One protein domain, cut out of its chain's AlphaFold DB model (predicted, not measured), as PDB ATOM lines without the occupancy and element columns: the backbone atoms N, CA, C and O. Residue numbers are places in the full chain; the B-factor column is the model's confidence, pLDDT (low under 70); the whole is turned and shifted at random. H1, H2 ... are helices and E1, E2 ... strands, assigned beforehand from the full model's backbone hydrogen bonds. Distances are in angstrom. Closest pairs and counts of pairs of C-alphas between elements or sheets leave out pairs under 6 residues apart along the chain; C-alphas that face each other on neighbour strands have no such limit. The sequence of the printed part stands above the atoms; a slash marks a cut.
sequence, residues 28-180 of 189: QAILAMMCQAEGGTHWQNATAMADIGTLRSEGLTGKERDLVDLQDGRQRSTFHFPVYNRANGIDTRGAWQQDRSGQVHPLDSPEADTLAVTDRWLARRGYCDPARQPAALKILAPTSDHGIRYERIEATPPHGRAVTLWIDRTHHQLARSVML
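AT A GLANCE: This is residues 28 to 180 of the 189 residues of an uncharacterized protein of Rhodanobacter glycinis (UniProt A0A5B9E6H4). Two strongly twisted antiparallel sheets, E1 to E6 and E7 to E10, stand like the arms of a V, with the long helix H3 in the narrow part between them. H1 crosses over the four-stranded sheet, and the small helix H2 follows it on the way to E1. The printed part has 153 residues with three named helices and ten named strands, in the order H1, H2, E1 to E6, H3, E7 to E10; the class is mixed, helices and strands. Each sheet is a meander, each strand the antiparallel neighbour of the one before. The whole is compact, with a radius of gyration of the C-alphas of 16.7 A and spans of 47 by 33 by 31 A.

HOW THE PARTS SIT: H1, residues 28 to 37, is on the sheet of E7, residues 136 to 145, E8, 148 to 156, E9, 163 to 168, and E10, 173 to 179. Its height over the sheet is 8.4 A, and its closest C-alphas to E10 are those of Met 34 and Gln 173, 5.5 A apart. H1 and H2, residues 40 to 45, meet only through their link. E1, residues 48 to 57, and E2, 60 to 69, form a hairpin, with N 53 and O 64 at 2.9 A. E3, residues 75 to 80, follows with N 65 and O 78 at 2.9 A, and E4, 85 to 90, with N 77 and O 88 at 2.8 A. E5, residues 95 to 98, has N 98 and O 87 at 2.8 A, and E6, 104 to 107, has N 105 and O 97 at 2.8 A. H3, residues 110 to 123, is on this sheet at a height of 7.4 A, in two layers, a helix on one face of a sheet; the closest C-alphas of H3 and E5 are those of Ala 116 and Ala 95, 6.1 A apart. H3 is also on the other sheet, at 8.0 A, where it runs along E9 at 14 degrees on the local plane. There N 138 and O 154 of E7 and E8 are 2.9 A apart, N 165 and O 153 of E9 and E8 2.8 A, and N 166 and O 176 of E9 and E10 2.9 A. Every O i to N i+4 pair of H1 is within hydrogen-bond range, against 9 of 10 in H3 and 0 of 2 in H2, where 2 of 3 O i to N i+3 pairs are.

IN THESE COORDINATES: H1 begins at C-alpha 28 (35.363, 3.584, -17.600). E1, 26.5 A long, bends by 59 degrees at residue 54; E2 is 28.6 A long. H3 is 19.9 A long and ends at C-alpha 123 (40.165, 4.158, 0.627). E7, 25.4 A long, bends by 59 degrees at residue 141; E8 is 24.8 A long. E10 ends at C-alpha 179 (31.761, 14.152, -1.536).

THE WHOLE: The two C-alphas farthest apart, those of Ala 29 and Val 83, are 47.4 A apart. The printed part has no cut. The link from H3 to E7, residues 124 to 135, is long. The mean pLDDT of the printed part is 95.6, and no printed residue is under 70.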
ATOM      1  N   GLN A  28      34.480   4.720 -17.865       95.56
ATOM      2  CA  GLN A  28      35.363   3.584 -17.600       95.56
ATOM      3  C   GLN A  28      36.744   3.758 -18.245       95.56
ATOM      4  O   GLN A  28      37.744   3.396 -17.634       95.56
ATOM      5  N   ALA A  29      36.818   4.330 -19.452       95.56
ATOM      6  CA  ALA A  29      38.092   4.566 -20.128       95.56
ATOM      7  C   ALA A  29      38.904   5.661 -19.424       95.56
ATOM      8  O   ALA A  29      40.109   5.509 -19.245       95.56
ATOM      9  N   ILE A  30      38.242   6.728 -18.964       96.00
ATOM     10  CA  ILE A  30      38.883   7.801 -18.190       96.00
ATOM     11  C   ILE A  30      39.435   7.251 -16.867       96.00
ATOM     12  O   ILE A  30      40.600   7.480 -16.546       96.00
ATOM     13  N   LEU A  31      38.637   6.469 -16.126       97.06
ATOM     14  CA  LEU A  31      39.094   5.832 -14.885       97.06
ATOM     15  C   LEU A  31      40.238   4.843 -15.132       97.06
ATOM     16  O   LEU A  31      41.187   4.819 -14.356       97.06
ATOM     17  N   ALA A  32      40.195   4.069 -16.220       96.12
ATOM     18  CA  ALA A  32      41.276   3.154 -16.574       96.12
ATOM     19  C   ALA A  32      42.589   3.903 -16.859       96.12
ATOM     20  O   ALA A  32      43.625   3.511 -16.328       96.12
ATOM     21  N   MET A  33      42.550   4.996 -17.634       96.69
ATOM     22  CA  MET A  33      43.727   5.847 -17.864       96.69
ATOM     23  C   MET A  33      44.267   6.410 -16.549       96.69
ATOM     24  O   MET A  33      45.475   6.377 -16.319       96.69
ATOM     25  N   MET A  34      43.374   6.847 -15.660       97.38
ATOM     26  CA  MET A  34      43.770   7.379 -14.363       97.38
ATOM     27  C   MET A  34      44.434   6.333 -13.472       97.38
ATOM     28  O   MET A  34      45.514   6.551 -12.929       97.38
ATOM     29  N   CYS A  35      43.837   5.150 -13.371       96.31
ATOM     30  CA  CYS A  35      44.402   4.056 -12.597       96.31
ATOM     31  C   CYS A  35      45.758   3.596 -13.132       96.31
ATOM     32  O   CYS A  35      46.630   3.262 -12.332       96.31
ATOM     33  N   GLN A  36      45.960   3.611 -14.454       96.19
ATOM     34  CA  GLN A  36      47.269   3.341 -15.049       96.19
ATOM     35  C   GLN A  36      48.299   4.414 -14.673       96.19
ATOM     36  O   GLN A  36      49.400   4.066 -14.251       96.19
ATOM     37  N   ALA A  37      47.937   5.699 -14.746       96.19
ATOM     38  CA  ALA A  37      48.824   6.804 -14.380       96.19
ATOM     39  C   ALA A  37      49.214   6.805 -12.890       96.19
ATOM     40  O   ALA A  37      50.326   7.199 -12.544       96.19
ATOM     41  N   GLU A  38      48.336   6.326 -12.005       92.69
ATOM     42  CA  GLU A  38      48.584   6.266 -10.557       92.69
ATOM     43  C   GLU A  38      49.348   5.022 -10.083       92.69
ATOM     44  O   GLU A  38      49.509   4.824  -8.879       92.69
ATOM     45  N   GLY A  39      49.814   4.167 -10.994       92.31
ATOM     46  CA  GLY A  39      50.623   2.988 -10.665       92.31
ATOM     47  C   GLY A  39      50.092   1.674 -11.234       92.31
ATOM     48  O   GLY A  39      50.756   0.649 -11.105       92.31
ATOM     49  N   GLY A  40      48.925   1.675 -11.879       90.94
ATOM     50  CA  GLY A  40      48.421   0.553 -12.670       90.94
ATOM     51  C   GLY A  40      48.453  -0.784 -11.927       90.94
ATOM     52  O   GLY A  40      47.872  -0.940 -10.851       90.94
ATOM     53  N   THR A  41      49.148  -1.762 -12.507       87.81
ATOM     54  CA  THR A  41      49.250  -3.127 -11.972       87.81
ATOM     55  C   THR A  41      49.999  -3.216 -10.641       87.81
ATOM     56  O   THR A  41      49.797  -4.192  -9.920       87.81
ATOM     57  N   HIS A  42      50.797  -2.213 -10.251       88.81
ATOM     58  CA  HIS A  42      51.486  -2.220  -8.955       88.81
ATOM     59  C   HIS A  42      50.506  -2.282  -7.776       88.81
ATOM     60  O   HIS A  42      50.792  -2.933  -6.771       88.81
ATOM     61  N   TRP A  43      49.317  -1.691  -7.923       89.12
ATOM     62  CA  TRP A  43      48.271  -1.736  -6.900       89.12
ATOM     63  C   TRP A  43      47.612  -3.109  -6.746       89.12
ATOM     64  O   TRP A  43      47.034  -3.377  -5.698       89.12
ATOM     65  N   GLN A  44      47.716  -4.009  -7.731       81.62
ATOM     66  CA  GLN A  44      47.050  -5.321  -7.678       81.62
ATOM     67  C   GLN A  44      47.627  -6.243  -6.597       81.62
ATOM     68  O   GLN A  44      46.923  -7.120  -6.104       81.62
ATOM     69  N   ASN A  45      48.888  -6.024  -6.210       84.56
ATOM     70  CA  ASN A  45      49.578  -6.808  -5.185       84.56
ATOM     71  C   ASN A  45      49.672  -6.079  -3.834       84.56
ATOM     72  O   ASN A  45      50.174  -6.648  -2.864       84.56
ATOM     73  N   ALA A  46      49.225  -4.824  -3.760       91.75
ATOM     74  CA  ALA A  46      49.263  -4.048  -2.532       91.75
ATOM     75  C   ALA A  46      48.122  -4.486  -1.604       91.75
ATOM     76  O   ALA A  46      46.955  -4.494  -1.986       91.75
ATOM     77  N   THR A  47      48.458  -4.853  -0.369       93.88
ATOM     78  CA  THR A  47      47.474  -5.289   0.636       93.88
ATOM     79  C   THR A  47      47.091  -4.176   1.596       93.88
ATOM     80  O   THR A  47      45.967  -4.147   2.086       93.88
ATOM     81  N   ALA A  48      48.011  -3.249   1.852       95.88
ATOM     82  CA  ALA A  48      47.792  -2.119   2.728       95.88
ATOM     83  C   ALA A  48      48.556  -0.891   2.233       95.88
ATOM     84  O   ALA A  48      49.588  -1.010   1.569       95.88
ATOM     85  N   MET A  49      48.056   0.278   2.606       95.69
ATOM     86  CA  MET A  49      48.708   1.567   2.408       95.69
ATOM     87  C   MET A  49      48.894   2.227   3.768       95.69
ATOM     88  O   MET A  49      47.999   2.160   4.613       95.69
ATOM     89  N   ALA A  50      50.061   2.824   3.992       97.00
ATOM     90  CA  ALA A  50      50.357   3.547   5.215       97.00
ATOM     91  C   ALA A  50      50.963   4.904   4.876       97.00
ATOM     92  O   ALA A  50      52.037   4.959   4.279       97.00
ATOM     93  N   ASP A  51      50.306   5.962   5.334       95.25
ATOM     94  CA  ASP A  51      50.749   7.336   5.136       95.25
ATOM     95  C   ASP A  51      51.140   7.936   6.486       95.25
ATOM     96  O   ASP A  51      50.502   7.688   7.510       95.25
ATOM     97  N   ILE A  52      52.244   8.684   6.513       96.94
ATOM     98  CA  ILE A  52      52.735   9.360   7.718       96.94
ATOM     99  C   ILE A  52      52.953  10.823   7.372       96.94
ATOM    100  O   ILE A  52      53.729  11.160   6.477       96.94
ATOM    101  N   GLY A  53      52.285  11.690   8.120       95.56
ATOM    102  CA  GLY A  53      52.188  13.102   7.811       95.56
ATOM    103  C   GLY A  53      52.385  14.004   9.016       95.56
ATOM    104  O   GLY A  53      52.636  13.594  10.155       95.56
ATOM    105  N   THR A  54      52.294  15.297   8.738       96.06
ATOM    106  CA  THR A  54      52.183  16.338   9.755       96.06
ATOM    107  C   THR A  54      50.925  17.137   9.452       96.06
ATOM    108  O   THR A  54      50.805  17.697   8.367       96.06
ATOM    109  N   LEU A  55      50.019  17.209  10.423       92.75
ATOM    110  CA  LEU A  55      48.745  17.907  10.301       92.75
ATOM    111  C   LEU A  55      48.791  19.212  11.095       92.75
ATOM    112  O   LEU A  55      49.249  19.242  12.241       92.75
ATOM    113  N   ARG A  56      48.276  20.294  10.505       93.62
ATOM    114  CA  ARG A  56      48.046  21.570  11.193       93.62
ATOM    115  C   ARG A  56      46.552  21.772  11.395       93.62
ATOM    116  O   ARG A  56      45.798  21.784  10.428       93.62
ATOM    117  N   SER A  57      46.120  21.919  12.641       88.19
ATOM    118  CA  SER A  57      44.704  22.063  12.995       88.19
ATOM    119  C   SER A  57      44.575  22.831  14.304       88.19
ATOM    120  O   SER A  57      45.336  22.575  15.231       88.19
ATOM    121  N   GLU A  58      43.638  23.781  14.380       88.75
ATOM    122  CA  GLU A  58      43.362  24.563  15.603       88.75
ATOM    123  C   GLU A  58      44.611  25.251  16.199       88.75
ATOM    124  O   GLU A  58      44.775  25.341  17.411       88.75
ATOM    125  N   GLY A  59      45.540  25.703  15.350       93.38
ATOM    126  CA  GLY A  59      46.806  26.309  15.787       93.38
ATOM    127  C   GLY A  59      47.856  25.315  16.302       93.38
ATOM    128  O   GLY A  59      48.967  25.720  16.638       93.38
ATOM    129  N   LEU A  60      47.554  24.016  16.318       94.19
ATOM    130  CA  LEU A  60      48.473  22.955  16.711       94.19
ATOM    131  C   LEU A  60      49.087  22.283  15.484       94.19
ATOM    132  O   LEU A  60      48.439  22.110  14.451       94.19
ATOM    133  N   THR A  61      50.340  21.857  15.623       96.94
ATOM    134  CA  THR A  61      51.011  20.974  14.664       96.94
ATOM    135  C   THR A  61      51.172  19.605  15.308       96.94
ATOM    136  O   THR A  61      51.777  19.496  16.373       96.94
ATOM    137  N   GLY A  62      50.607  18.578  14.681       95.31
ATOM    138  CA  GLY A  62      50.633  17.201  15.162       95.31
ATOM    139  C   GLY A  62      51.141  16.223  14.111       95.31
ATOM    140  O   GLY A  62      51.321  16.577  12.944       95.31
ATOM    141  N   LYS A  63      51.381  14.981  14.530       97.69
ATOM    142  CA  LYS A  63      51.675  13.866  13.626       97.69
ATOM    143  C   LYS A  63      50.394  13.155  13.238       97.69
ATOM    144  O   LYS A  63      49.526  12.948  14.081       97.69
ATOM    145  N   GLU A  64      50.310  12.786  11.974       96.81
ATOM    146  CA  GLU A  64      49.220  12.000  11.412       96.81
ATOM    147  C   GLU A  64      49.782  10.675  10.918       96.81
ATOM    148  O   GLU A  64      50.896  10.623  10.385       96.81
ATOM    149  N   ARG A  65      49.020   9.606  11.124       97.94
ATOM    150  CA  ARG A  65      49.274   8.323  10.490       97.94
ATOM    151  C   ARG A  65      47.967   7.697  10.057       97.94
ATOM    152  O   ARG A  65      47.111   7.441  10.910       97.94
ATOM    153  N   ASP A  66      47.912   7.355   8.782       97.56
ATOM    154  CA  ASP A  66      46.823   6.621   8.164       97.56
ATOM    155  C   ASP A  66      47.271   5.202   7.839       97.56
ATOM    156  O   ASP A  66      48.421   4.944   7.474       97.56
ATOM    157  N   LEU A  67      46.354   4.263   8.012       98.31
ATOM    158  CA  LEU A  67      46.517   2.877   7.617       98.31
ATOM    159  C   LEU A  67      45.232   2.429   6.938       98.31
ATOM    160  O   LEU A  67      44.165   2.508   7.543       98.31
ATOM    161  N   VAL A  68      45.352   1.927   5.717       98.25
ATOM    162  CA  VAL A  68      44.239   1.408   4.923       98.25
ATOM    163  C   VAL A  68      44.520  -0.041   4.562       98.25
ATOM    164  O   VAL A  68      45.591  -0.356   4.050       98.25
ATOM    165  N   ASP A  69      43.551  -0.915   4.802       97.38
ATOM    166  CA  ASP A  69      43.479  -2.245   4.207       97.38
ATOM    167  C   ASP A  69      42.885  -2.106   2.799       97.38
ATOM    168  O   ASP A  69      41.722  -1.735   2.629       97.38
ATOM    169  N   LEU A  70      43.691  -2.370   1.772       95.81
ATOM    170  CA  LEU A  70      43.284  -2.202   0.376       95.81
ATOM    171  C   LEU A  70      42.380  -3.339  -0.115       95.81
ATOM    172  O   LEU A  70      41.800  -3.233  -1.193       95.81
ATOM    173  N   GLN A  71      42.222  -4.421   0.653       94.06
ATOM    174  CA  GLN A  71      41.336  -5.520   0.268       94.06
ATOM    175  C   GLN A  71      39.872  -5.158   0.508       94.06
ATOM    176  O   GLN A  71      39.005  -5.461  -0.314       94.06
ATOM    177  N   ASP A  72      39.585  -4.491   1.628       94.38
ATOM    178  CA  ASP A  72      38.212  -4.228   2.052       94.38
ATOM    179  C   ASP A  72      37.915  -2.766   2.413       94.38
ATOM    180  O   ASP A  72      36.753  -2.421   2.664       94.38
ATOM    181  N   GLY A  73      38.918  -1.892   2.390       96.69
ATOM    182  CA  GLY A  73      38.785  -0.463   2.657       96.69
ATOM    183  C   GLY A  73      38.628  -0.109   4.129       96.69
ATOM    184  O   GLY A  73      38.295   1.038   4.425       96.69
ATOM    185  N   ARG A  74      38.832  -1.057   5.058       98.06
ATOM    186  CA  ARG A  74      38.977  -0.701   6.474       98.06
ATOM    187  C   ARG A  74      40.153   0.244   6.619       98.06
ATOM    188  O   ARG A  74      41.191   0.069   5.987       98.06
ATOM    189  N   GLN A  75      39.988   1.237   7.470       98.38
ATOM    190  CA  GLN A  75      40.991   2.271   7.625       98.38
ATOM    191  C   GLN A  75      41.024   2.810   9.039       98.38
ATOM    192  O   GLN A  75      40.040   2.733   9.778       98.38
ATOM    193  N   ARG A  76      42.171   3.368   9.403       98.31
ATOM    194  CA  ARG A  76      42.375   4.058  10.665       98.31
ATOM    195  C   ARG A  76      43.303   5.241  10.460       98.31
ATOM    196  O   ARG A  76      44.434   5.055  10.022       98.31
ATOM    197  N   SER A  77      42.852   6.393  10.923       97.94
ATOM    198  CA  SER A  77      43.641   7.610  11.054       97.94
ATOM    199  C   SER A  77      43.944   7.857  12.525       97.94
ATOM    200  O   SER A  77      43.076   7.727  13.394       97.94
ATOM    201  N   THR A  78      45.189   8.203  12.828       97.75
ATOM    202  CA  THR A  78      45.645   8.550  14.177       97.75
ATOM    203  C   THR A  78      46.340   9.895  14.160       97.75
ATOM    204  O   THR A  78      47.154  10.172  13.285       97.75
ATOM    205  N   PHE A  79      46.014  10.725  15.146       96.38
ATOM    206  CA  PHE A  79      46.486  12.096  15.250       96.38
ATOM    207  C   PHE A  79      47.091  12.324  16.627       96.38
ATOM    208  O   PHE A  79      46.416  12.165  17.647       96.38
ATOM    209  N   HIS A  80      48.346  12.751  16.641       96.12
ATOM    210  CA  HIS A  80      49.104  13.054  17.845       96.12
ATOM    211  C   HIS A  80      49.432  14.540  17.887       96.12
ATOM    212  O   HIS A  80      50.359  14.996  17.214       96.12
ATOM    213  N   PHE A  81      48.667  15.298  18.667       95.06
ATOM    214  CA  PHE A  81      48.941  16.706  18.939       95.06
ATOM    215  C   PHE A  81      49.619  16.859  20.309       95.06
ATOM    216  O   PHE A  81      49.501  15.968  21.149       95.06
ATOM    217  N   PRO A  82      50.286  17.996  20.589       94.69
ATOM    218  CA  PRO A  82      50.981  18.199  21.863       94.69
ATOM    219  C   PRO A  82      50.102  18.065  23.116       94.69
ATOM    220  O   PRO A  82      50.610  17.733  24.179       94.69
ATOM    221  N   VAL A  83      48.797  18.340  23.003       93.81
ATOM    222  CA  VAL A  83      47.872  18.428  24.149       93.81
ATOM    223  C   VAL A  83      46.737  17.401  24.124       93.81
ATOM    224  O   VAL A  83      46.021  17.267  25.110       93.81
ATOM    225  N   TYR A  84      46.542  16.681  23.017       93.56
ATOM    226  CA  TYR A  84      45.548  15.611  22.924       93.56
ATOM    227  C   TYR A  84      45.878  14.656  21.776       93.56
ATOM    228  O   TYR A  84      46.547  15.013  20.806       93.56
ATOM    229  N   ASN A  85      45.315  13.454  21.850       95.06
ATOM    230  CA  ASN A  85      45.284  12.512  20.738       95.06
ATOM    231  C   ASN A  85      43.861  12.413  20.186       95.06
ATOM    232  O   ASN A  85      42.891  12.668  20.900       95.06
ATOM    233  N   ARG A  86      43.738  12.054  18.909       96.00
ATOM    234  CA  ARG A  86      42.470  11.653  18.288       96.00
ATOM    235  C   ARG A  86      42.719  10.472  17.369       96.00
ATOM    236  O   ARG A  86      43.830  10.274  16.881       96.00
ATOM    237  N   ALA A  87      41.665   9.734  17.081       97.88
ATOM    238  CA  ALA A  87      41.673   8.726  16.040       97.88
ATOM    239  C   ALA A  87      40.285   8.632  15.417       97.88
ATOM    240  O   ALA A  87      39.294   9.017  16.032       97.88
ATOM    241  N   ASN A  88      40.206   8.137  14.198       97.81
ATOM    242  CA  ASN A  88      38.949   7.729  13.586       97.81
ATOM    243  C   ASN A  88      39.226   6.595  12.603       97.81
ATOM    244  O   ASN A  88      40.385   6.285  12.310       97.81
ATOM    245  N   GLY A  89      38.173   5.950  12.133       98.12
ATOM    246  CA  GLY A  89      38.332   4.896  11.154       98.12
ATOM    247  C   GLY A  89      37.041   4.180  10.831       98.12
ATOM    248  O   GLY A  89      35.957   4.558  11.273       98.12
ATOM    249  N   ILE A  90      37.198   3.122  10.045       98.56
ATOM    250  CA  ILE A  90      36.138   2.194   9.679       98.56
ATOM    251  C   ILE A  90      36.681   0.786   9.899       98.56
ATOM    252  O   ILE A  90      37.682   0.407   9.287       98.56
ATOM    253  N   ASP A  91      36.041   0.025  10.783       96.88
ATOM    254  CA  ASP A  91      36.384  -1.368  11.071       96.88
ATOM    255  C   ASP A  91      35.286  -2.330  10.565       96.88
ATOM    256  O   ASP A  91      34.522  -2.010   9.651       96.88
ATOM    257  N   THR A  92      35.244  -3.559  11.086       94.81
ATOM    258  CA  THR A  92      34.215  -4.550  10.726       94.81
ATOM    259  C   THR A  92      32.838  -4.248  11.316       94.81
ATOM    260  O   THR A  92      31.860  -4.841  10.869       94.81
ATOM    261  N   ARG A  93      32.749  -3.359  12.310       94.38
ATOM    262  CA  ARG A  93      31.505  -2.948  12.974       94.38
ATOM    263  C   ARG A  93      30.953  -1.633  12.435       94.38
ATOM    264  O   ARG A  93      29.780  -1.368  12.648       94.38
ATOM    265  N   GLY A  94      31.768  -0.838  11.747       95.38
ATOM    266  CA  GLY A  94      31.333   0.401  11.109       95.38
ATOM    267  C   GLY A  94      32.333   1.534  11.292       95.38
ATOM    268  O   GLY A  94      33.506   1.310  11.604       95.38
ATOM    269  N   ALA A  95      31.866   2.758  11.059       97.81
ATOM    270  CA  ALA A  95      32.651   3.954  11.319       97.81
ATOM    271  C   ALA A  95      32.712   4.246  12.826       97.81
ATOM    272  O   ALA A  95      31.764   3.998  13.572       97.81
ATOM    273  N   TRP A  96      33.837   4.782  13.284       98.38
ATOM    274  CA  TRP A  96      34.049   5.134  14.685       98.38
ATOM    275  C   TRP A  96      34.978   6.339  14.810       98.38
ATOM    276  O   TRP A  96      35.783   6.638  13.921       98.38
ATOM    277  N   GLN A  97      34.896   7.015  15.951       97.94
ATOM    278  CA  GLN A  97      35.774   8.125  16.290       97.94
ATOM    279  C   GLN A  97      36.211   8.056  17.751       97.94
ATOM    280  O   GLN A  97      35.428   7.743  18.637       97.94
ATOM    281  N   GLN A  98      37.472   8.394  17.997       97.88
ATOM    282  CA  GLN A  98      38.013   8.664  19.316       97.88
ATOM    283  C   GLN A  98      38.068  10.176  19.561       97.88
ATOM    284  O   GLN A  98      38.675  10.919  18.778       97.88
ATOM    285  N   ASP A  99      37.450  10.635  20.646       94.00
ATOM    286  CA  ASP A  99      37.486  12.040  21.048       94.00
ATOM    287  C   ASP A  99      38.764  12.395  21.841       94.00
ATOM    288  O   ASP A  99      39.647  11.563  22.062       94.00
ATOM    289  N   ARG A 100      38.884  13.657  22.277       93.44
ATOM    290  CA  ARG A 100      40.069  14.159  23.006       93.44
ATOM    291  C   ARG A 100      40.217  13.575  24.418       93.44
ATOM    292  O   ARG A 100      41.308  13.656  24.972       93.44
ATOM    293  N   SER A 101      39.152  13.013  24.996       93.56
ATOM    294  CA  SER A 101      39.202  12.288  26.274       93.56
ATOM    295  C   SER A 101      39.750  10.867  26.114       93.56
ATOM    296  O   SER A 101      40.092  10.218  27.099       93.56
ATOM    297  N   GLY A 102      39.851  10.384  24.871       94.25
ATOM    298  CA  GLY A 102      40.281   9.031  24.544       94.25
ATOM    299  C   GLY A 102      39.137   8.020  24.458       94.25
ATOM    300  O   GLY A 102      39.399   6.870  24.104       94.25
ATOM    301  N   GLN A 103      37.893   8.429  24.723       97.25
ATOM    302  CA  GLN A 103      36.716   7.585  24.529       97.25
ATOM    303  C   GLN A 103      36.447   7.349  23.041       97.25
ATOM    304  O   GLN A 103      36.667   8.236  22.217       97.25
ATOM    305  N   VAL A 104      35.978   6.143  22.714       97.69
ATOM    306  CA  VAL A 104      35.638   5.719  21.352       97.69
ATOM    307  C   VAL A 104      34.128   5.627  21.216       97.69
ATOM    308  O   VAL A 104      33.477   4.928  21.990       97.69
ATOM    309  N   HIS A 105      33.603   6.283  20.190       97.38
ATOM    310  CA  HIS A 105      32.185   6.355  19.878       97.38
ATOM    311  C   HIS A 105      31.929   5.729  18.504       97.38
ATOM    312  O   HIS A 105      32.631   6.080  17.546       97.38
ATOM    313  N   PRO A 106      30.963   4.804  18.378       97.62
ATOM    314  CA  PRO A 106      30.492   4.370  17.072       97.62
ATOM    315  C   PRO A 106      29.781   5.526  16.357       97.62
ATOM    316  O   PRO A 106      29.152   6.375  16.988       97.62
ATOM    317  N   LEU A 107      29.891   5.557  15.032       96.00
ATOM    318  CA  LEU A 107      29.121   6.434  14.159       96.00
ATOM    319  C   LEU A 107      28.103   5.554  13.423       96.00
ATOM    320  O   LEU A 107      28.379   5.073  12.330       96.00
ATOM    321  N   ASP A 108      26.957   5.312  14.056       94.31
ATOM    322  CA  ASP A 108      25.975   4.268  13.705       94.31
ATOM    323  C   ASP A 108      24.626   4.828  13.217       94.31
ATOM    324  O   ASP A 108      23.605   4.142  13.174       94.31
ATOM    325  N   SER A 109      24.605   6.105  12.834       94.06
ATOM    326  CA  SER A 109      23.452   6.671  12.132       94.06
ATOM    327  C   SER A 109      23.364   6.125  10.695       94.06
ATOM    328  O   SER A 109      24.406   5.913  10.072       94.06
ATOM    329  N   PRO A 110      22.163   6.040  10.089       93.56
ATOM    330  CA  PRO A 110      22.020   5.626   8.687       93.56
ATOM    331  C   PRO A 110      22.847   6.461   7.691       93.56
ATOM    332  O   PRO A 110      23.317   5.961   6.667       93.56
ATOM    333  N   GLU A 111      23.046   7.749   7.990       93.12
ATOM    334  CA  GLU A 111      23.916   8.623   7.199       93.12
ATOM    335  C   GLU A 111      25.388   8.223   7.339       93.12
ATOM    336  O   GLU A 111      26.105   8.158   6.341       93.12
ATOM    337  N   ALA A 112      25.844   7.945   8.562       93.81
ATOM    338  CA  ALA A 112      27.213   7.511   8.818       93.81
ATOM    339  C   ALA A 112      27.517   6.182   8.113       93.81
ATOM    340  O   ALA A 112      28.563   6.074   7.476       93.81
ATOM    341  N   ASP A 113      26.577   5.234   8.125       95.69
ATOM    342  CA  ASP A 113      26.697   3.969   7.393       95.69
ATOM    343  C   ASP A 113      26.837   4.200   5.881       95.69
ATOM    344  O   ASP A 113      27.738   3.661   5.236       95.69
ATOM    345  N   THR A 114      25.995   5.069   5.315       96.25
ATOM    346  CA  THR A 114      26.035   5.422   3.884       96.25
ATOM    347  C   THR A 114      27.364   6.078   3.495       96.25
ATOM    348  O   THR A 114      27.938   5.780   2.442       96.25
ATOM    349  N   LEU A 115      27.881   6.982   4.334       96.31
ATOM    350  CA  LEU A 115      29.179   7.623   4.116       96.31
ATOM    351  C   LEU A 115      30.328   6.620   4.248       96.31
ATOM    352  O   LEU A 115      31.238   6.635   3.419       96.31
ATOM    353  N   ALA A 116      30.264   5.717   5.229       97.12
ATOM    354  CA  ALA A 116      31.278   4.696   5.456       97.12
ATOM    355  C   ALA A 116      31.443   3.770   4.242       97.12
ATOM    356  O   ALA A 116      32.566   3.398   3.903       97.12
ATOM    357  N   VAL A 117      30.357   3.438   3.534       97.69
ATOM    358  CA  VAL A 117      30.425   2.657   2.288       97.69
ATOM    359  C   VAL A 117      31.278   3.363   1.231       97.69
ATOM    360  O   VAL A 117      32.204   2.756   0.682       97.69
ATOM    361  N   THR A 118      31.011   4.644   0.964       98.31
ATOM    362  CA  THR A 118      31.777   5.411  -0.032       98.31
ATOM    363  C   THR A 118      33.205   5.670   0.422       98.31
ATOM    364  O   THR A 118      34.125   5.553  -0.385       98.31
ATOM    365  N   ASP A 119      33.422   5.943   1.708       97.94
ATOM    366  CA  ASP A 119      34.759   6.135   2.265       97.94
ATOM    367  C   ASP A 119      35.605   4.861   2.141       97.94
ATOM    368  O   ASP A 119      36.744   4.935   1.687       97.94
ATOM    369  N   ARG A 120      35.045   3.673   2.421       97.69
ATOM    370  CA  ARG A 120      35.737   2.395   2.172       97.69
ATOM    371  C   ARG A 120      36.014   2.176   0.688       97.69
ATOM    372  O   ARG A 120      37.031   1.580   0.346       97.69
ATOM    373  N   TRP A 121      35.091   2.558  -0.194       98.12
ATOM    374  CA  TRP A 121      35.284   2.436  -1.643       98.12
ATOM    375  C   TRP A 121      36.426   3.334  -2.134       98.12
ATOM    376  O   TRP A 121      37.270   2.873  -2.897       98.12
ATOM    377  N   LEU A 122      36.510   4.575  -1.644       97.69
ATOM    378  CA  LEU A 122      37.619   5.488  -1.930       97.69
ATOM    379  C   LEU A 122      38.944   4.976  -1.358       97.69
ATOM    380  O   LEU A 122      39.925   4.899  -2.093       97.69
ATOM    381  N   ALA A 123      38.961   4.593  -0.077       96.69
ATOM    382  CA  ALA A 123      40.165   4.158   0.627       96.69
ATOM    383  C   ALA A 123      40.825   2.960  -0.071       96.69
ATOM    384  O   ALA A 123      42.033   2.946  -0.290       96.69
ATOM    385  N   ARG A 124      40.021   1.987  -0.518       95.75
ATOM    386  CA  ARG A 124      40.513   0.816  -1.261       95.75
ATOM    387  C   ARG A 124      40.744   1.058  -2.754       95.75
ATOM    388  O   ARG A 124      40.960   0.102  -3.492       95.75
ATOM    389  N   ARG A 125      40.647   2.307  -3.224       95.88
ATOM    390  CA  ARG A 125      40.775   2.677  -4.644       95.88
ATOM    391  C   ARG A 125      39.804   1.895  -5.542       95.88
ATOM    392  O   ARG A 125      40.167   1.451  -6.627       95.88
ATOM    393  N   GLY A 126      38.553   1.721  -5.105       95.81
ATOM    394  CA  GLY A 126      37.547   0.888  -5.781       95.81
ATOM    395  C   GLY A 126      37.255   1.295  -7.231       95.81
ATOM    396  O   GLY A 126      36.878   0.458  -8.045       95.81
ATOM    397  N   TYR A 127      37.523   2.549  -7.598       95.81
ATOM    398  CA  TYR A 127      37.478   3.032  -8.982       95.81
ATOM    399  C   TYR A 127      38.489   2.348  -9.924       95.81
ATOM    400  O   TYR A 127      38.284   2.373 -11.136       95.81
ATOM    401  N   CYS A 128      39.543   1.719  -9.395       95.12
ATOM    402  CA  CYS A 128      40.509   0.923 -10.159       95.12
ATOM    403  C   CYS A 128      40.166  -0.567 -10.229       95.12
ATOM    404  O   CYS A 128      40.891  -1.331 -10.865       95.12
ATOM    405  N   ASP A 129      39.064  -0.981  -9.605       92.62
ATOM    406  CA  ASP A 129      38.628  -2.371  -9.562       92.62
ATOM    407  C   ASP A 129      37.109  -2.495  -9.758       92.62
ATOM    408  O   ASP A 129      36.379  -2.950  -8.875       92.62
ATOM    409  N   PRO A 130      36.592  -2.085 -10.928       92.50
ATOM    410  CA  PRO A 130      35.155  -2.045 -11.181       92.50
ATOM    411  C   PRO A 130      34.494  -3.433 -11.182       92.50
ATOM    412  O   PRO A 130      33.278  -3.520 -11.036       92.50
ATOM    413  N   ALA A 131      35.270  -4.513 -11.341       92.06
ATOM    414  CA  ALA A 131      34.759  -5.880 -11.298       92.06
ATOM    415  C   ALA A 131      34.393  -6.309  -9.870       92.06
ATOM    416  O   ALA A 131      33.341  -6.912  -9.667       92.06
ATOM    417  N   ARG A 132      35.238  -5.989  -8.876       92.38
ATOM    418  CA  ARG A 132      34.965  -6.308  -7.463       92.38
ATOM    419  C   ARG A 132      34.236  -5.185  -6.728       92.38
ATOM    420  O   ARG A 132      33.562  -5.455  -5.739       92.38
ATOM    421  N   GLN A 133      34.381  -3.941  -7.180       95.38
ATOM    422  CA  GLN A 133      33.866  -2.732  -6.532       95.38
ATOM    423  C   GLN A 133      33.055  -1.876  -7.520       95.38
ATOM    424  O   GLN A 133      33.461  -0.758  -7.856       95.38
ATOM    425  N   PRO A 134      31.907  -2.386  -8.010       97.12
ATOM    426  CA  PRO A 134      31.097  -1.662  -8.977       97.12
ATOM    427  C   PRO A 134      30.588  -0.341  -8.392       97.12
ATOM    428  O   PRO A 134      30.326  -0.228  -7.198       97.12
ATOM    429  N   ALA A 135      30.406   0.653  -9.256       98.38
ATOM    430  CA  ALA A 135      29.750   1.917  -8.941       98.38
ATOM    431  C   ALA A 135      28.964   2.388 -10.169       98.38
ATOM    432  O   ALA A 135      29.389   2.169 -11.306       98.38
ATOM    433  N   ALA A 136      27.827   3.051  -9.957       98.31
ATOM    434  CA  ALA A 136      27.155   3.761 -11.038       98.31
ATOM    435  C   ALA A 136      27.992   4.993 -11.409       98.31
ATOM    436  O   ALA A 136      28.363   5.763 -10.524       98.31
ATOM    437  N   LEU A 137      28.304   5.163 -12.696       98.31
ATOM    438  CA  LEU A 137      29.186   6.225 -13.182       98.31
ATOM    439  C   LEU A 137      28.422   7.210 -14.063       98.31
ATOM    440  O   LEU A 137      27.702   6.807 -14.978       98.31
ATOM    441  N   LYS A 138      28.647   8.503 -13.838       97.50
ATOM    442  CA  LYS A 138      28.092   9.588 -14.647       97.50
ATOM    443  C   LYS A 138      29.173  10.619 -14.951       97.50
ATOM    444  O   LYS A 138      29.802  11.163 -14.047       97.50
ATOM    445  N   ILE A 139      29.365  10.919 -16.234       96.81
ATOM    446  CA  ILE A 139      30.230  12.025 -16.657       96.81
ATOM    447  C   ILE A 139      29.531  13.342 -16.316       96.81
ATOM    448  O   ILE A 139      28.365  13.550 -16.657       96.81
ATOM    449  N   LEU A 140      30.255  14.236 -15.650       96.19
ATOM    450  CA  LEU A 140      29.834  15.611 -15.417       96.19
ATOM    451  C   LEU A 140      30.516  16.543 -16.421       96.19
ATOM    452  O   LEU A 140      31.512  16.186 -17.051       96.19
ATOM    453  N   ALA A 141      29.992  17.763 -16.553       93.50
ATOM    454  CA  ALA A 141      30.618  18.766 -17.403       93.50
ATOM    455  C   ALA A 141      32.086  18.980 -16.978       93.50
ATOM    456  O   ALA A 141      32.350  19.186 -15.783       93.50
ATOM    457  N   PRO A 142      33.042  18.933 -17.926       91.00
ATOM    458  CA  PRO A 142      34.427  19.239 -17.622       91.00
ATOM    459  C   PRO A 142      34.524  20.686 -17.150       91.00
ATOM    460  O   PRO A 142      33.723  21.544 -17.525       91.00
ATOM    461  N   THR A 143      35.523  20.965 -16.331       94.81
ATOM    462  CA  THR A 143      35.726  22.307 -15.786       94.81
ATOM    463  C   THR A 143      37.204  22.650 -15.756       94.81
ATOM    464  O   THR A 143      38.056  21.815 -16.070       94.81
ATOM    465  N   SER A 144      37.523  23.897 -15.445       94.88
ATOM    466  CA  SER A 144      38.897  24.343 -15.277       94.88
ATOM    467  C   SER A 144      39.014  25.134 -13.990       94.88
ATOM    468  O   SER A 144      38.142  25.937 -13.674       94.88
ATOM    469  N   ASP A 145      40.079  24.867 -13.252       91.50
ATOM    470  CA  ASP A 145      40.373  25.485 -11.966       91.50
ATOM    471  C   ASP A 145      41.886  25.737 -11.929       91.50
ATOM    472  O   ASP A 145      42.671  24.858 -12.282       91.50
ATOM    473  N   HIS A 146      42.288  26.979 -11.647       90.69
ATOM    474  CA  HIS A 146      43.686  27.439 -11.704       90.69
ATOM    475  C   HIS A 146      44.464  27.060 -12.987       90.69
ATOM    476  O   HIS A 146      45.655  26.763 -12.945       90.69
ATOM    477  N   GLY A 147      43.801  27.076 -14.148       91.75
ATOM    478  CA  GLY A 147      44.423  26.752 -15.442       91.75
ATOM    479  C   GLY A 147      44.577  25.253 -15.728       91.75
ATOM    480  O   GLY A 147      45.009  24.891 -16.819       91.75
ATOM    481  N   ILE A 148      44.169  24.380 -14.804       93.94
ATOM    482  CA  ILE A 148      44.137  22.929 -15.002       93.94
ATOM    483  C   ILE A 148      42.739  22.533 -15.463       93.94
ATOM    484  O   ILE A 148      41.734  22.962 -14.893       93.94
ATOM    485  N   ARG A 149      42.661  21.707 -16.511       95.56
ATOM    486  CA  ARG A 149      41.395  21.183 -17.026       95.56
ATOM    487  C   ARG A 149      41.097  19.829 -16.399       95.56
ATOM    488  O   ARG A 149      41.885  18.900 -16.535       95.56
ATOM    489  N   TYR A 150      39.920  19.714 -15.795       96.75
ATOM    490  CA  TYR A 150      39.477  18.513 -15.104       96.75
ATOM    491  C   TYR A 150      38.376  17.788 -15.870       96.75
ATOM    492  O   TYR A 150      37.361  18.384 -16.252       96.75
ATOM    493  N   GLU A 151      38.562  16.483 -16.036       96.88
ATOM    494  CA  GLU A 151      37.471  15.545 -16.268       96.88
ATOM    495  C   GLU A 151      36.811  15.232 -14.924       96.88
ATOM    496  O   GLU A 151      37.477  15.120 -13.892       96.88
ATOM    497  N   ARG A 152      35.479  15.154 -14.912       97.50
ATOM    498  CA  ARG A 152      34.706  14.952 -13.687       97.50
ATOM    499  C   ARG A 152      33.785  13.763 -13.842       97.50
ATOM    500  O   ARG A 152      32.946  13.741 -14.742       97.50
ATOM    501  N   ILE A 153      33.922  12.807 -12.933       98.25
ATOM    502  CA  ILE A 153      33.096  11.603 -12.903       98.25
ATOM    503  C   ILE A 153      32.427  11.528 -11.543       98.25
ATOM    504  O   ILE A 153      33.097  11.474 -10.517       98.25
ATOM    505  N   GLU A 154      31.102  11.531 -11.539       98.50
ATOM    506  CA  GLU A 154      30.323  11.146 -10.372       98.50
ATOM    507  C   GLU A 154      30.260   9.619 -10.313       98.50
ATOM    508  O   GLU A 154      29.877   8.968 -11.288       98.50
ATOM    509  N   ALA A 155      30.673   9.059  -9.181       98.62
ATOM    510  CA  ALA A 155      30.627   7.640  -8.882       98.62
ATOM    511  C   ALA A 155      29.742   7.403  -7.656       98.62
ATOM    512  O   ALA A 155      29.914   8.051  -6.622       98.62
ATOM    513  N   THR A 156      28.824   6.446  -7.763       98.62
ATOM    514  CA  THR A 156      27.929   6.049  -6.670       98.62
ATOM    515  C   THR A 156      28.090   4.555  -6.405       98.62
ATOM    516  O   THR A 156      27.524   3.742  -7.147       98.62
ATOM    517  N   PRO A 157      28.875   4.166  -5.385       98.38
ATOM    518  CA  PRO A 157      28.947   2.780  -4.935       98.38
ATOM    519  C   PRO A 157      27.566   2.286  -4.464       98.38
ATOM    520  O   PRO A 157      26.786   3.086  -3.940       98.38
ATOM    521  N   PRO A 158      27.237   0.990  -4.611       98.12
ATOM    522  CA  PRO A 158      26.014   0.414  -4.060       98.12
ATOM    523  C   PRO A 158      25.873   0.738  -2.573       98.12
ATOM    524  O   PRO A 158      26.802   0.501  -1.809       98.12
ATOM    525  N   HIS A 159      24.718   1.278  -2.173       96.75
ATOM    526  CA  HIS A 159      24.429   1.735  -0.801       96.75
ATOM    527  C   HIS A 159      25.319   2.882  -0.286       96.75
ATOM    528  O   HIS A 159      25.233   3.244   0.884       96.75
ATOM    529  N   GLY A 160      26.155   3.464  -1.146       97.12
ATOM    530  CA  GLY A 160      27.025   4.582  -0.817       97.12
ATOM    531  C   GLY A 160      26.454   5.936  -1.228       97.12
ATOM    532  O   GLY A 160      25.499   6.059  -1.998       97.12
ATOM    533  N   ARG A 161      27.103   6.985  -0.735       97.06
ATOM    534  CA  ARG A 161      26.935   8.364  -1.195       97.06
ATOM    535  C   ARG A 161      27.666   8.591  -2.524       97.06
ATOM    536  O   ARG A 161      28.785   8.117  -2.712       97.06
ATOM    537  N   ALA A 162      27.063   9.378  -3.412       97.81
ATOM    538  CA  ALA A 162      27.723   9.849  -4.626       97.81
ATOM    539  C   ALA A 162      28.961  10.708  -4.299       97.81
ATOM    540  O   ALA A 162      28.905  11.622  -3.471       97.81
ATOM    541  N   VAL A 163      30.067  10.441  -4.989       98.56
ATOM    542  CA  VAL A 163      31.317  11.203  -4.906       98.56
ATOM    543  C   VAL A 163      31.762  11.621  -6.302       98.56
ATOM    544  O   VAL A 163      31.681  10.849  -7.250       98.56
ATOM    545  N   THR A 164      32.244  12.854  -6.444       98.56
ATOM    546  CA  THR A 164      32.847  13.328  -7.695       98.56
ATOM    547  C   THR A 164      34.360  13.160  -7.653       98.56
ATOM    548  O   THR A 164      35.026  13.791  -6.833       98.56
ATOM    549  N   LEU A 165      34.904  12.387  -8.585       98.44
ATOM    550  CA  LEU A 165      36.332  12.295  -8.870       98.44
ATOM    551  C   LEU A 165      36.726  13.403  -9.856       98.44
ATOM    552  O   LEU A 165      36.088  13.559 -10.901       98.44
ATOM    553  N   TRP A 166      37.752  14.181  -9.511       97.81
ATOM    554  CA  TRP A 166      38.319  15.237 -10.353       97.81
ATOM    555  C   TRP A 166      39.664  14.779 -10.892       97.81
ATOM    556  O   TRP A 166      40.610  14.609 -10.126       97.81
ATOM    557  N   ILE A 167      39.742  14.603 -12.205       98.06
ATOM    558  CA  ILE A 167      40.871  13.962 -12.876       98.06
ATOM    559  C   ILE A 167      41.546  15.000 -13.766       98.06
ATOM    560  O   ILE A 167      40.887  15.593 -14.622       98.06
ATOM    561  N   ASP A 168      42.836  15.256 -13.547       96.44
ATOM    562  CA  ASP A 168      43.632  16.108 -14.435       96.44
ATOM    563  C   ASP A 168      43.650  15.479 -15.831       96.44
ATOM    564  O   ASP A 168      44.136  14.363 -16.016       96.44
ATOM    565  N   ARG A 169      43.124  16.199 -16.824       94.19
ATOM    566  CA  ARG A 169      43.011  15.704 -18.199       94.19
ATOM    567  C   ARG A 169      44.368  15.509 -18.884       94.19
ATOM    568  O   ARG A 169      44.440  14.772 -19.861       94.19
ATOM    569  N   THR A 170      45.414  16.195 -18.428       94.06
ATOM    570  CA  THR A 170      46.752  16.148 -19.036       94.06
ATOM    571  C   THR A 170      47.531  14.929 -18.564       94.06
ATOM    572  O   THR A 170      48.136  14.231 -19.372       94.06
ATOM    573  N   HIS A 171      47.517  14.676 -17.255       93.94
ATOM    574  CA  HIS A 171      48.325  13.624 -16.629       93.94
ATOM    575  C   HIS A 171      47.515  12.392 -16.230       93.94
ATOM    576  O   HIS A 171      48.090  11.410 -15.769       93.94
ATOM    577  N   HIS A 172      46.190  12.448 -16.379       95.94
ATOM    578  CA  HIS A 172      45.257  11.433 -15.902       95.94
ATOM    579  C   HIS A 172      45.432  11.135 -14.405       95.94
ATOM    580  O   HIS A 172      45.354   9.998 -13.978       95.94
ATOM    581  N   GLN A 173      45.682  12.140 -13.570       95.94
ATOM    582  CA  GLN A 173      45.854  11.931 -12.125       95.94
ATOM    583  C   GLN A 173      44.598  12.351 -11.366       95.94
ATOM    584  O   GLN A 173      43.972  13.354 -11.725       95.94
ATOM    585  N   LEU A 174      44.229  11.621 -10.308       97.06
ATOM    586  CA  LEU A 174      43.187  12.069  -9.392       97.06
ATOM    587  C   LEU A 174      43.712  13.275  -8.613       97.06
ATOM    588  O   LEU A 174      44.589  13.165  -7.764       97.06
ATOM    589  N   ALA A 175      43.149  14.446  -8.885       96.50
ATOM    590  CA  ALA A 175      43.518  15.662  -8.177       96.50
ATOM    591  C   ALA A 175      42.772  15.797  -6.848       96.50
ATOM    592  O   ALA A 175      43.324  16.298  -5.871       96.50
ATOM    593  N   ARG A 176      41.493  15.395  -6.816       96.06
ATOM    594  CA  ARG A 176      40.659  15.409  -5.606       96.06
ATOM    595  C   ARG A 176      39.394  14.573  -5.764       96.06
ATOM    596  O   ARG A 176      38.864  14.417  -6.864       96.06
ATOM    597  N   SER A 177      38.855  14.153  -4.626       97.75
ATOM    598  CA  SER A 177      37.519  13.571  -4.502       97.75
ATOM    599  C   SER A 177      36.632  14.523  -3.712       97.75
ATOM    600  O   SER A 177      37.003  14.971  -2.629       97.75
ATOM    601  N   VAL A 178      35.462  14.851  -4.250       97.00
ATOM    602  CA  VAL A 178      34.506  15.764  -3.618       97.00
ATOM    603  C   VAL A 178      33.232  14.999  -3.315       97.00
ATOM    604  O   VAL A 178      32.498  14.611  -4.225       97.00
ATOM    605  N   MET A 179      32.976  14.785  -2.030       95.81
ATOM    606  CA  MET A 179      31.761  14.152  -1.536       95.81
ATOM    607  C   MET A 179      31.005  15.137  -0.657       95.81
ATOM    608  O   MET A 179      31.548  15.677   0.306       95.81
ATOM    609  N   LEU A 180      29.733  15.345  -0.981       90.38
ATOM    610  CA  LEU A 180      28.841  16.134  -0.152       90.38
ATOM    611  C   LEU A 180      28.447  15.292   1.063       90.38
ATOM    612  O   LEU A 180      27.742  14.289   0.930       90.38
TER     613      LEU A 180